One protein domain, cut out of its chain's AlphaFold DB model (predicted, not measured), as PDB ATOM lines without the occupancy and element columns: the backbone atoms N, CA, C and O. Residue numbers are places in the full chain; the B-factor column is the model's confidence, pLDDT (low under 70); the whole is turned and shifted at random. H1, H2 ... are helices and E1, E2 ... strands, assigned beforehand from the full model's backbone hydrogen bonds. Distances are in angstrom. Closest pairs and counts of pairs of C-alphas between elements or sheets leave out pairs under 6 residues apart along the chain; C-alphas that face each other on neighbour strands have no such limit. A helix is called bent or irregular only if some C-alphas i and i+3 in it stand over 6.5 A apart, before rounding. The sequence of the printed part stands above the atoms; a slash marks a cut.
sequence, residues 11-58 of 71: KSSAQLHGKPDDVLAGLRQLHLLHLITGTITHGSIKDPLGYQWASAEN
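This is residues 11 to 58 of the 71 residues of an uncharacterized protein of Pseudomonas proteolytica (UniProt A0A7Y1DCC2). A bent hairpin of two antiparallel strands, E1 and E2, makes a small sheet, and a single helix, H1, packs on it, nearer to E2 than to E1. The residues before the helix, 11 to 19, form a loop that starts close to the end of E2 and leads over to the first turn of H1. The printed part has 48 residues with one named helix and two named strands, in the order H1, E1, E2 along the chain; the sheet has the order E1 - E2, antiparallel, and the class is mixed, helices and strands. The whole is compact, with a radius of gyration of the C-alphas of 9.9 A, and rounded, with spans of 25 by 22 by 16 A.

The sheet consists of E1, residues 36 to 47, and E2, residues 50 to 58, which are antiparallel neighbours and form a hairpin. The angle between their N-to-C directions is 147 degrees. E1 bends by 110 degrees at residue 44, and E2 bends by 70 degrees at residue 54. Near the end of E2, the C-alphas of Thr 39 and Glu 57 face each other at 5.1 A, and N 39 and O 57 are within hydrogen-bond range at 2.8 A, as are N 57 and O 39 at 2.8 A. Further along, the C-alphas of Ile 40 and Ala 56 face each other at 4.6 A. Beside the tight link, N 47 and O 50 are within hydrogen-bond range at 2.9 A, and N 50 and O 47 at 3.0 A. The one named helix is H1, residues 20 to 32. H1 and E2 have 6 pairs of C-alphas within 8 A, and their closest C-alphas, those of Leu 24 and Trp 53, are 6.2 A apart. H1 and E1 have 3 such pairs, and their closest C-alphas, those of Leu 30 and Ile 36, are 5.9 A apart. From centre to centre, H1 is 8.3 A from E2 and 9.2 A from E1. In H1, every O i to N i+4 pair is within hydrogen-bond range.

E1 is the longest strand by residues, with 12, from Ile 36 to Asp 47, and measures 21.0 A from first to last C-alpha. It begins at C-alpha 36, (-5.879, -20.789, -13.852). E2 has 9 residues, from Gly 50 to Asn 58, and also measures 21.0 A; it ends at C-alpha 58, (-11.745, -18.837, -6.085). H1 has 13 residues, from Pro 20 to Leu 32, and measures 18.3 A; it is not bent. It begins at C-alpha 20, (-3.835, -4.596, -7.442). Before H1, residues 13 to 15 are a short helical run that bears no name.

The printed part runs from residue 11 to residue 58 of a chain of 71 residues and has no cut. The two C-alphas farthest apart are those of Gln 15, in the short helical run before H1, and Pro 48, in the link between the strands, at 26.6 A. The first and last printed C-alphas, those of Lys 11 and Asn 58, are 5.3 A apart. The link from H1 to E1, with 3 residues, is tight, and so is the link from E1 to E2, with 2 residues. The mean pLDDT of the printed part is 93.5, and no printed residue is under 70. By element, the mean pLDDT is 94 for H1, 93 for E1 and 93 for E2.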
ATOM      1  N   LYS A  11      -7.642 -19.027  -3.945       96.06
ATOM      2  CA  LYS A  11      -7.226 -17.686  -3.514       96.06
ATOM      3  C   LYS A  11      -8.083 -16.578  -4.114       96.06
ATOM      4  O   LYS A  11      -8.611 -16.713  -5.214       96.06
ATOM      5  N   SER A  12      -8.160 -15.463  -3.404       96.62
ATOM      6  CA  SER A  12      -8.652 -14.181  -3.911       96.62
ATOM      7  C   SER A  12      -7.504 -13.371  -4.510       96.62
ATOM      8  O   SER A  12      -6.370 -13.435  -4.022       96.62
ATOM      9  N   SER A  13      -7.795 -12.528  -5.502       96.25
ATOM     10  CA  SER A  13      -6.859 -11.517  -6.002       96.25
ATOM     11  C   SER A  13      -6.366 -10.585  -4.892       96.25
ATOM     12  O   SER A  13      -5.219 -10.152  -4.938       96.25
ATOM     13  N   ALA A  14      -7.186 -10.324  -3.867       95.44
ATOM     14  CA  ALA A  14      -6.815  -9.481  -2.728       95.44
ATOM     15  C   ALA A  14      -5.761 -10.124  -1.804       95.44
ATOM     16  O   ALA A  14      -5.122  -9.429  -1.020       95.44
ATOM     17  N   GLN A  15      -5.566 -11.444  -1.890       96.12
ATOM     18  CA  GLN A  15      -4.590 -12.191  -1.088       96.12
ATOM     19  C   GLN A  15      -3.230 -12.338  -1.787       96.12
ATOM     20  O   GLN A  15      -2.322 -12.961  -1.235       96.12
ATOM     21  N   LEU A  16      -3.087 -11.830  -3.014       95.31
ATOM     22  CA  LEU A  16      -1.857 -11.942  -3.790       95.31
ATOM     23  C   LEU A  16      -0.972 -10.717  -3.569       95.31
ATOM     24  O   LEU A  16      -1.431  -9.577  -3.574       95.31
ATOM     25  N   HIS A  17       0.325 -10.951  -3.411       95.38
ATOM     26  CA  HIS A  17       1.309  -9.888  -3.265       95.38
ATOM     27  C   HIS A  17       1.553  -9.183  -4.604       95.38
ATOM     28  O   HIS A  17       1.901  -9.832  -5.597       95.38
ATOM     29  N   GLY A  18       1.439  -7.856  -4.593       93.62
ATOM     30  CA  GLY A  18       1.672  -6.978  -5.738       93.62
ATOM     31  C   GLY A  18       0.760  -5.752  -5.700       93.62
ATOM     32  O   GLY A  18      -0.067  -5.612  -4.800       93.62
ATOM     33  N   LYS A  19       0.901  -4.858  -6.684       94.81
ATOM     34  CA  LYS A  19      -0.088  -3.796  -6.899       94.81
ATOM     35  C   LYS A  19      -1.377  -4.419  -7.454       94.81
ATOM     36  O   LYS A  19      -1.266  -5.274  -8.332       94.81
ATOM     37  N   PRO A  20      -2.572  -3.997  -7.006       92.38
ATOM     38  CA  PRO A  20      -3.835  -4.596  -7.442       92.38
ATOM     39  C   PRO A  20      -4.000  -4.676  -8.965       92.38
ATOM     40  O   PRO A  20      -4.343  -5.736  -9.484       92.38
ATOM     41  N   ASP A  21      -3.672  -3.603  -9.688       90.31
ATOM     42  CA  ASP A  21      -3.803  -3.563 -11.151       90.31
ATOM     43  C   ASP A  21      -2.866  -4.562 -11.845       90.31
ATOM     44  O   ASP A  21      -3.288  -5.301 -12.736       90.31
ATOM     45  N   ASP A  22      -1.612  -4.655 -11.384       93.12
ATOM     46  CA  ASP A  22      -0.630  -5.619 -11.899       93.12
ATOM     47  C   ASP A  22      -1.061  -7.061 -11.592       93.12
ATOM     48  O   ASP A  22      -0.880  -7.970 -12.409       93.12
ATOM     49  N   VAL A  23      -1.657  -7.276 -10.414       95.44
ATOM     50  CA  VAL A  23      -2.182  -8.580 -10.006       95.44
ATOM     51  C   VAL A  23      -3.302  -9.017 -10.941       95.44
ATOM     52  O   VAL A  23      -3.249 -10.118 -11.492       95.44
ATOM     53  N   LEU A  24      -4.295  -8.156 -11.155       94.69
ATOM     54  CA  LEU A  24      -5.454  -8.450 -11.995       94.69
ATOM     55  C   LEU A  24      -5.062  -8.616 -13.468       94.69
ATOM     56  O   LEU A  24      -5.534  -9.548 -14.122       94.69
ATOM     57  N   ALA A  25      -4.142  -7.792 -13.976       92.50
ATOM     58  CA  ALA A  25      -3.593  -7.947 -15.321       92.50
ATOM     59  C   ALA A  25      -2.871  -9.296 -15.490       92.50
ATOM     60  O   ALA A  25      -3.115 -10.017 -16.461       92.50
ATOM     61  N   GLY A  26      -2.034  -9.679 -14.519       94.25
ATOM     62  CA  GLY A  26      -1.341 -10.967 -14.518       94.25
ATOM     63  C   GLY A  26      -2.301 -12.157 -14.443       94.25
ATOM     64  O   GLY A  26      -2.156 -13.120 -15.195       94.25
ATOM     65  N   LEU A  27      -3.322 -12.090 -13.586       95.62
ATOM     66  CA  LEU A  27      -4.353 -13.128 -13.494       95.62
ATOM     67  C   LEU A  27      -5.134 -13.274 -14.802       95.62
ATOM     68  O   LEU A  27      -5.342 -14.394 -15.268       95.62
ATOM     69  N   ARG A  28      -5.497 -12.163 -15.446       94.31
ATOM     70  CA  ARG A  28      -6.175 -12.188 -16.744       94.31
ATOM     71  C   ARG A  28      -5.339 -12.883 -17.813       94.31
ATOM     72  O   ARG A  28      -5.869 -13.706 -18.554       94.31
ATOM     73  N   GLN A  29      -4.035 -12.610 -17.867       93.50
ATOM     74  CA  GLN A  29      -3.120 -13.306 -18.778       93.50
ATOM     75  C   GLN A  29      -3.073 -14.812 -18.494       93.50
ATOM     76  O   GLN A  29      -3.221 -15.615 -19.414       93.50
ATOM     77  N   LEU A  30      -2.926 -15.213 -17.227       95.19
ATOM     78  CA  LEU A  30      -2.916 -16.628 -16.837       95.19
ATOM     79  C   LEU A  30      -4.233 -17.335 -17.189       95.19
ATOM     80  O   LEU A  30      -4.213 -18.492 -17.611       95.19
ATOM     81  N   HIS A  31      -5.367 -16.649 -17.045       95.06
ATOM     82  CA  HIS A  31      -6.682 -17.178 -17.399       95.06
ATOM     83  C   HIS A  31      -6.839 -17.350 -18.913       95.06
ATOM     84  O   HIS A  31      -7.263 -18.409 -19.365       95.06
ATOM     85  N   LEU A  32      -6.421 -16.363 -19.715       93.19
ATOM     86  CA  LEU A  32      -6.412 -16.465 -21.183       93.19
ATOM     87  C   LEU A  32      -5.511 -17.607 -21.685       93.19
ATOM     88  O   LEU A  32      -5.803 -18.243 -22.696       93.19
ATOM     89  N   LEU A  33      -4.435 -17.910 -20.955       94.88
ATOM     90  CA  LEU A  33      -3.548 -19.045 -21.225       94.88
ATOM     91  C   LEU A  33      -4.082 -20.389 -20.695       94.88
ATOM     92  O   LEU A  33      -3.428 -21.419 -20.888       94.88
ATOM     93  N   HIS A  34      -5.260 -20.404 -20.065       96.12
ATOM     94  CA  HIS A  34      -5.866 -21.579 -19.430       96.12
ATOM     95  C   HIS A  34      -4.962 -22.212 -18.358       96.12
ATOM     96  O   HIS A  34      -4.913 -23.432 -18.211       96.12
ATOM     97  N   LEU A  35      -4.200 -21.387 -17.633       96.75
ATOM     98  CA  LEU A  35      -3.335 -21.830 -16.535       96.75
ATOM     99  C   LEU A  35      -4.058 -21.783 -15.191       96.75
ATOM    100  O   LEU A  35      -3.722 -22.561 -14.299       96.75
ATOM    101  N   ILE A  36      -5.071 -20.931 -15.063       97.12
ATOM    102  CA  ILE A  36      -5.879 -20.789 -13.852       97.12
ATOM    103  C   ILE A  36      -7.369 -20.886 -14.170       97.12
ATOM    104  O   ILE A  36      -7.794 -20.586 -15.286       97.12
ATOM    105  N   THR A  37      -8.153 -21.240 -13.162       96.88
ATOM    106  CA  THR A  37      -9.605 -21.036 -13.116       96.88
ATOM    107  C   THR A  37      -9.940 -20.025 -12.030       96.88
ATOM    108  O   THR A  37      -9.134 -19.805 -11.128       96.88
ATOM    109  N   GLY A  38     -11.126 -19.431 -12.087       95.19
ATOM    110  CA  GLY A  38     -11.617 -18.542 -11.040       95.19
ATOM    111  C   GLY A  38     -12.950 -17.907 -11.408       95.19
ATOM    112  O   GLY A  38     -13.426 -18.024 -12.538       95.19
ATOM    113  N   THR A  39     -13.555 -17.230 -10.441       96.62
ATOM    114  CA  THR A  39     -14.738 -16.390 -10.635       96.62
ATOM    115  C   THR A  39     -14.285 -14.951 -10.833       96.62
ATOM    116  O   THR A  39     -13.594 -14.402  -9.980       96.62
ATOM    117  N   ILE A  40     -14.651 -14.345 -11.958       95.69
ATOM    118  CA  ILE A  40     -14.166 -13.020 -12.357       95.69
ATOM    119  C   ILE A  40     -15.300 -12.007 -12.244       95.69
ATOM    120  O   ILE A  40     -16.358 -12.188 -12.850       95.69
ATOM    121  N   THR A  41     -15.046 -10.905 -11.542       95.81
ATOM    122  CA  THR A  41     -15.921  -9.730 -11.560       95.81
ATOM    123  C   THR A  41     -15.342  -8.705 -12.522       95.81
ATOM    124  O   THR A  41     -14.192  -8.288 -12.380       95.81
ATOM    125  N   HIS A  42     -16.134  -8.282 -13.503       93.12
ATOM    126  CA  HIS A  42     -15.721  -7.276 -14.479       93.12
ATOM    127  C   HIS A  42     -16.047  -5.870 -13.970       93.12
ATOM    128  O   HIS A  42     -17.103  -5.639 -13.382       93.12
ATOM    129  N   GLY A  43     -15.129  -4.935 -14.197       90.12
ATOM    130  CA  GLY A  43     -15.334  -3.514 -13.948       90.12
ATOM    131  C   GLY A  43     -16.069  -2.820 -15.095       90.12
ATOM    132  O   GLY A  43     -16.466  -3.432 -16.085       90.12
ATOM    133  N   SER A  44     -16.220  -1.503 -14.969       89.56
ATOM    134  CA  SER A  44     -16.883  -0.650 -15.964       89.56
ATOM    135  C   SER A  44     -15.952  -0.147 -17.074       89.56
ATOM    136  O   SER A  44     -16.427   0.279 -18.126       89.56
ATOM    137  N   ILE A  45     -14.633  -0.204 -16.863       88.56
ATOM    138  CA  ILE A  45     -13.623   0.253 -17.824       88.56
ATOM    139  C   ILE A  45     -13.350  -0.855 -18.842       88.56
ATOM    140  O   ILE A  45     -13.169  -2.019 -18.479       88.56
ATOM    141  N   LYS A  46     -13.296  -0.487 -20.124       89.69
ATOM    142  CA  LYS A  46     -13.005  -1.398 -21.231       89.69
ATOM    143  C   LYS A  46     -11.644  -1.080 -21.837       89.69
ATOM    144  O   LYS A  46     -11.366   0.066 -22.176       89.69
ATOM    145  N   ASP A  47     -10.831  -2.112 -22.009       85.44
ATOM    146  CA  ASP A  47      -9.563  -2.077 -22.729       85.44
ATOM    147  C   ASP A  47      -9.646  -2.948 -24.005       85.44
ATOM    148  O   ASP A  47     -10.693  -3.554 -24.276       85.44
ATOM    149  N   PRO A  48      -8.584  -3.026 -24.832       87.00
ATOM    150  CA  PRO A  48      -8.599  -3.834 -26.055       87.00
ATOM    151  C   PRO A  48      -8.869  -5.331 -25.840       87.00
ATOM    152  O   PRO A  48      -9.265  -6.017 -26.777       87.00
ATOM    153  N   LEU A  49      -8.679  -5.846 -24.622       82.69
ATOM    154  CA  LEU A  49      -8.937  -7.241 -24.272       82.69
ATOM    155  C   LEU A  49     -10.367  -7.449 -23.727       82.69
ATOM    156  O   LEU A  49     -10.719  -8.569 -23.348       82.69
ATOM    157  N   GLY A  50     -11.177  -6.390 -23.601       86.81
ATOM    158  CA  GLY A  50     -12.522  -6.415 -23.015       86.81
ATOM    159  C   GLY A  50     -12.636  -5.610 -21.717       86.81
ATOM    160  O   GLY A  50     -11.833  -4.724 -21.448       86.81
ATOM    161  N   TYR A  51     -13.656  -5.891 -20.908       88.19
ATOM    162  CA  TYR A  51     -13.782  -5.235 -19.605       88.19
ATOM    163  C   TYR A  51     -12.615  -5.615 -18.697       88.19
ATOM    164  O   TYR A  51     -12.254  -6.791 -18.589       88.19
ATOM    165  N   GLN A  52     -12.037  -4.615 -18.041       88.81
ATOM    166  CA  GLN A  52     -11.030  -4.847 -17.021       88.81
ATOM    167  C   GLN A  52     -11.619  -5.683 -15.891       88.81
ATOM    168  O   GLN A  52     -12.817  -5.638 -15.605       88.81
ATOM    169  N   TRP A  53     -10.766  -6.467 -15.249       93.62
ATOM    170  CA  TRP A  53     -11.167  -7.212 -14.068       93.62
ATOM    171  C   TRP A  53     -11.195  -6.246 -12.889       93.62
ATOM    172  O   TRP A  53     -10.241  -5.505 -12.689       93.62
ATOM    173  N   ALA A  54     -12.289  -6.248 -12.135       94.19
ATOM    174  CA  ALA A  54     -12.398  -5.522 -10.873       94.19
ATOM    175  C   ALA A  54     -11.933  -6.394  -9.698       94.19
ATOM    176  O   ALA A  54     -11.312  -5.901  -8.762       94.19
ATOM    177  N   SER A  55     -12.213  -7.698  -9.754       95.88
ATOM    178  CA  SER A  55     -11.726  -8.686  -8.792       95.88
ATOM    179  C   SER A  55     -11.726 -10.089  -9.396       95.88
ATOM    180  O   SER A  55     -12.405 -10.352 -10.396       95.88
ATOM    181  N   ALA A  56     -10.971 -10.997  -8.781       96.56
ATOM    182  CA  ALA A  56     -11.016 -12.418  -9.092       96.56
ATOM    183  C   ALA A  56     -10.993 -13.243  -7.800       96.56
ATOM    184  O   ALA A  56     -10.151 -13.035  -6.932       96.56
ATOM    185  N   GLU A  57     -11.915 -14.191  -7.695       97.81
ATOM    186  CA  GLU A  57     -12.132 -15.036  -6.521       97.81
ATOM    187  C   GLU A  57     -12.032 -16.516  -6.891       97.81
ATOM    188  O   GLU A  57     -12.143 -16.882  -8.064       97.81
ATOM    189  N   ASN A  58     -11.853 -17.384  -5.893       97.31
ATOM    190  CA  ASN A  58     -11.745 -18.837  -6.085       97.31
ATOM    191  C   ASN A  58     -10.682 -19.234  -7.125       97.31
ATOM    192  O   ASN A  58     -10.884 -20.144  -7.932       97.31
TER     193      ASN A  58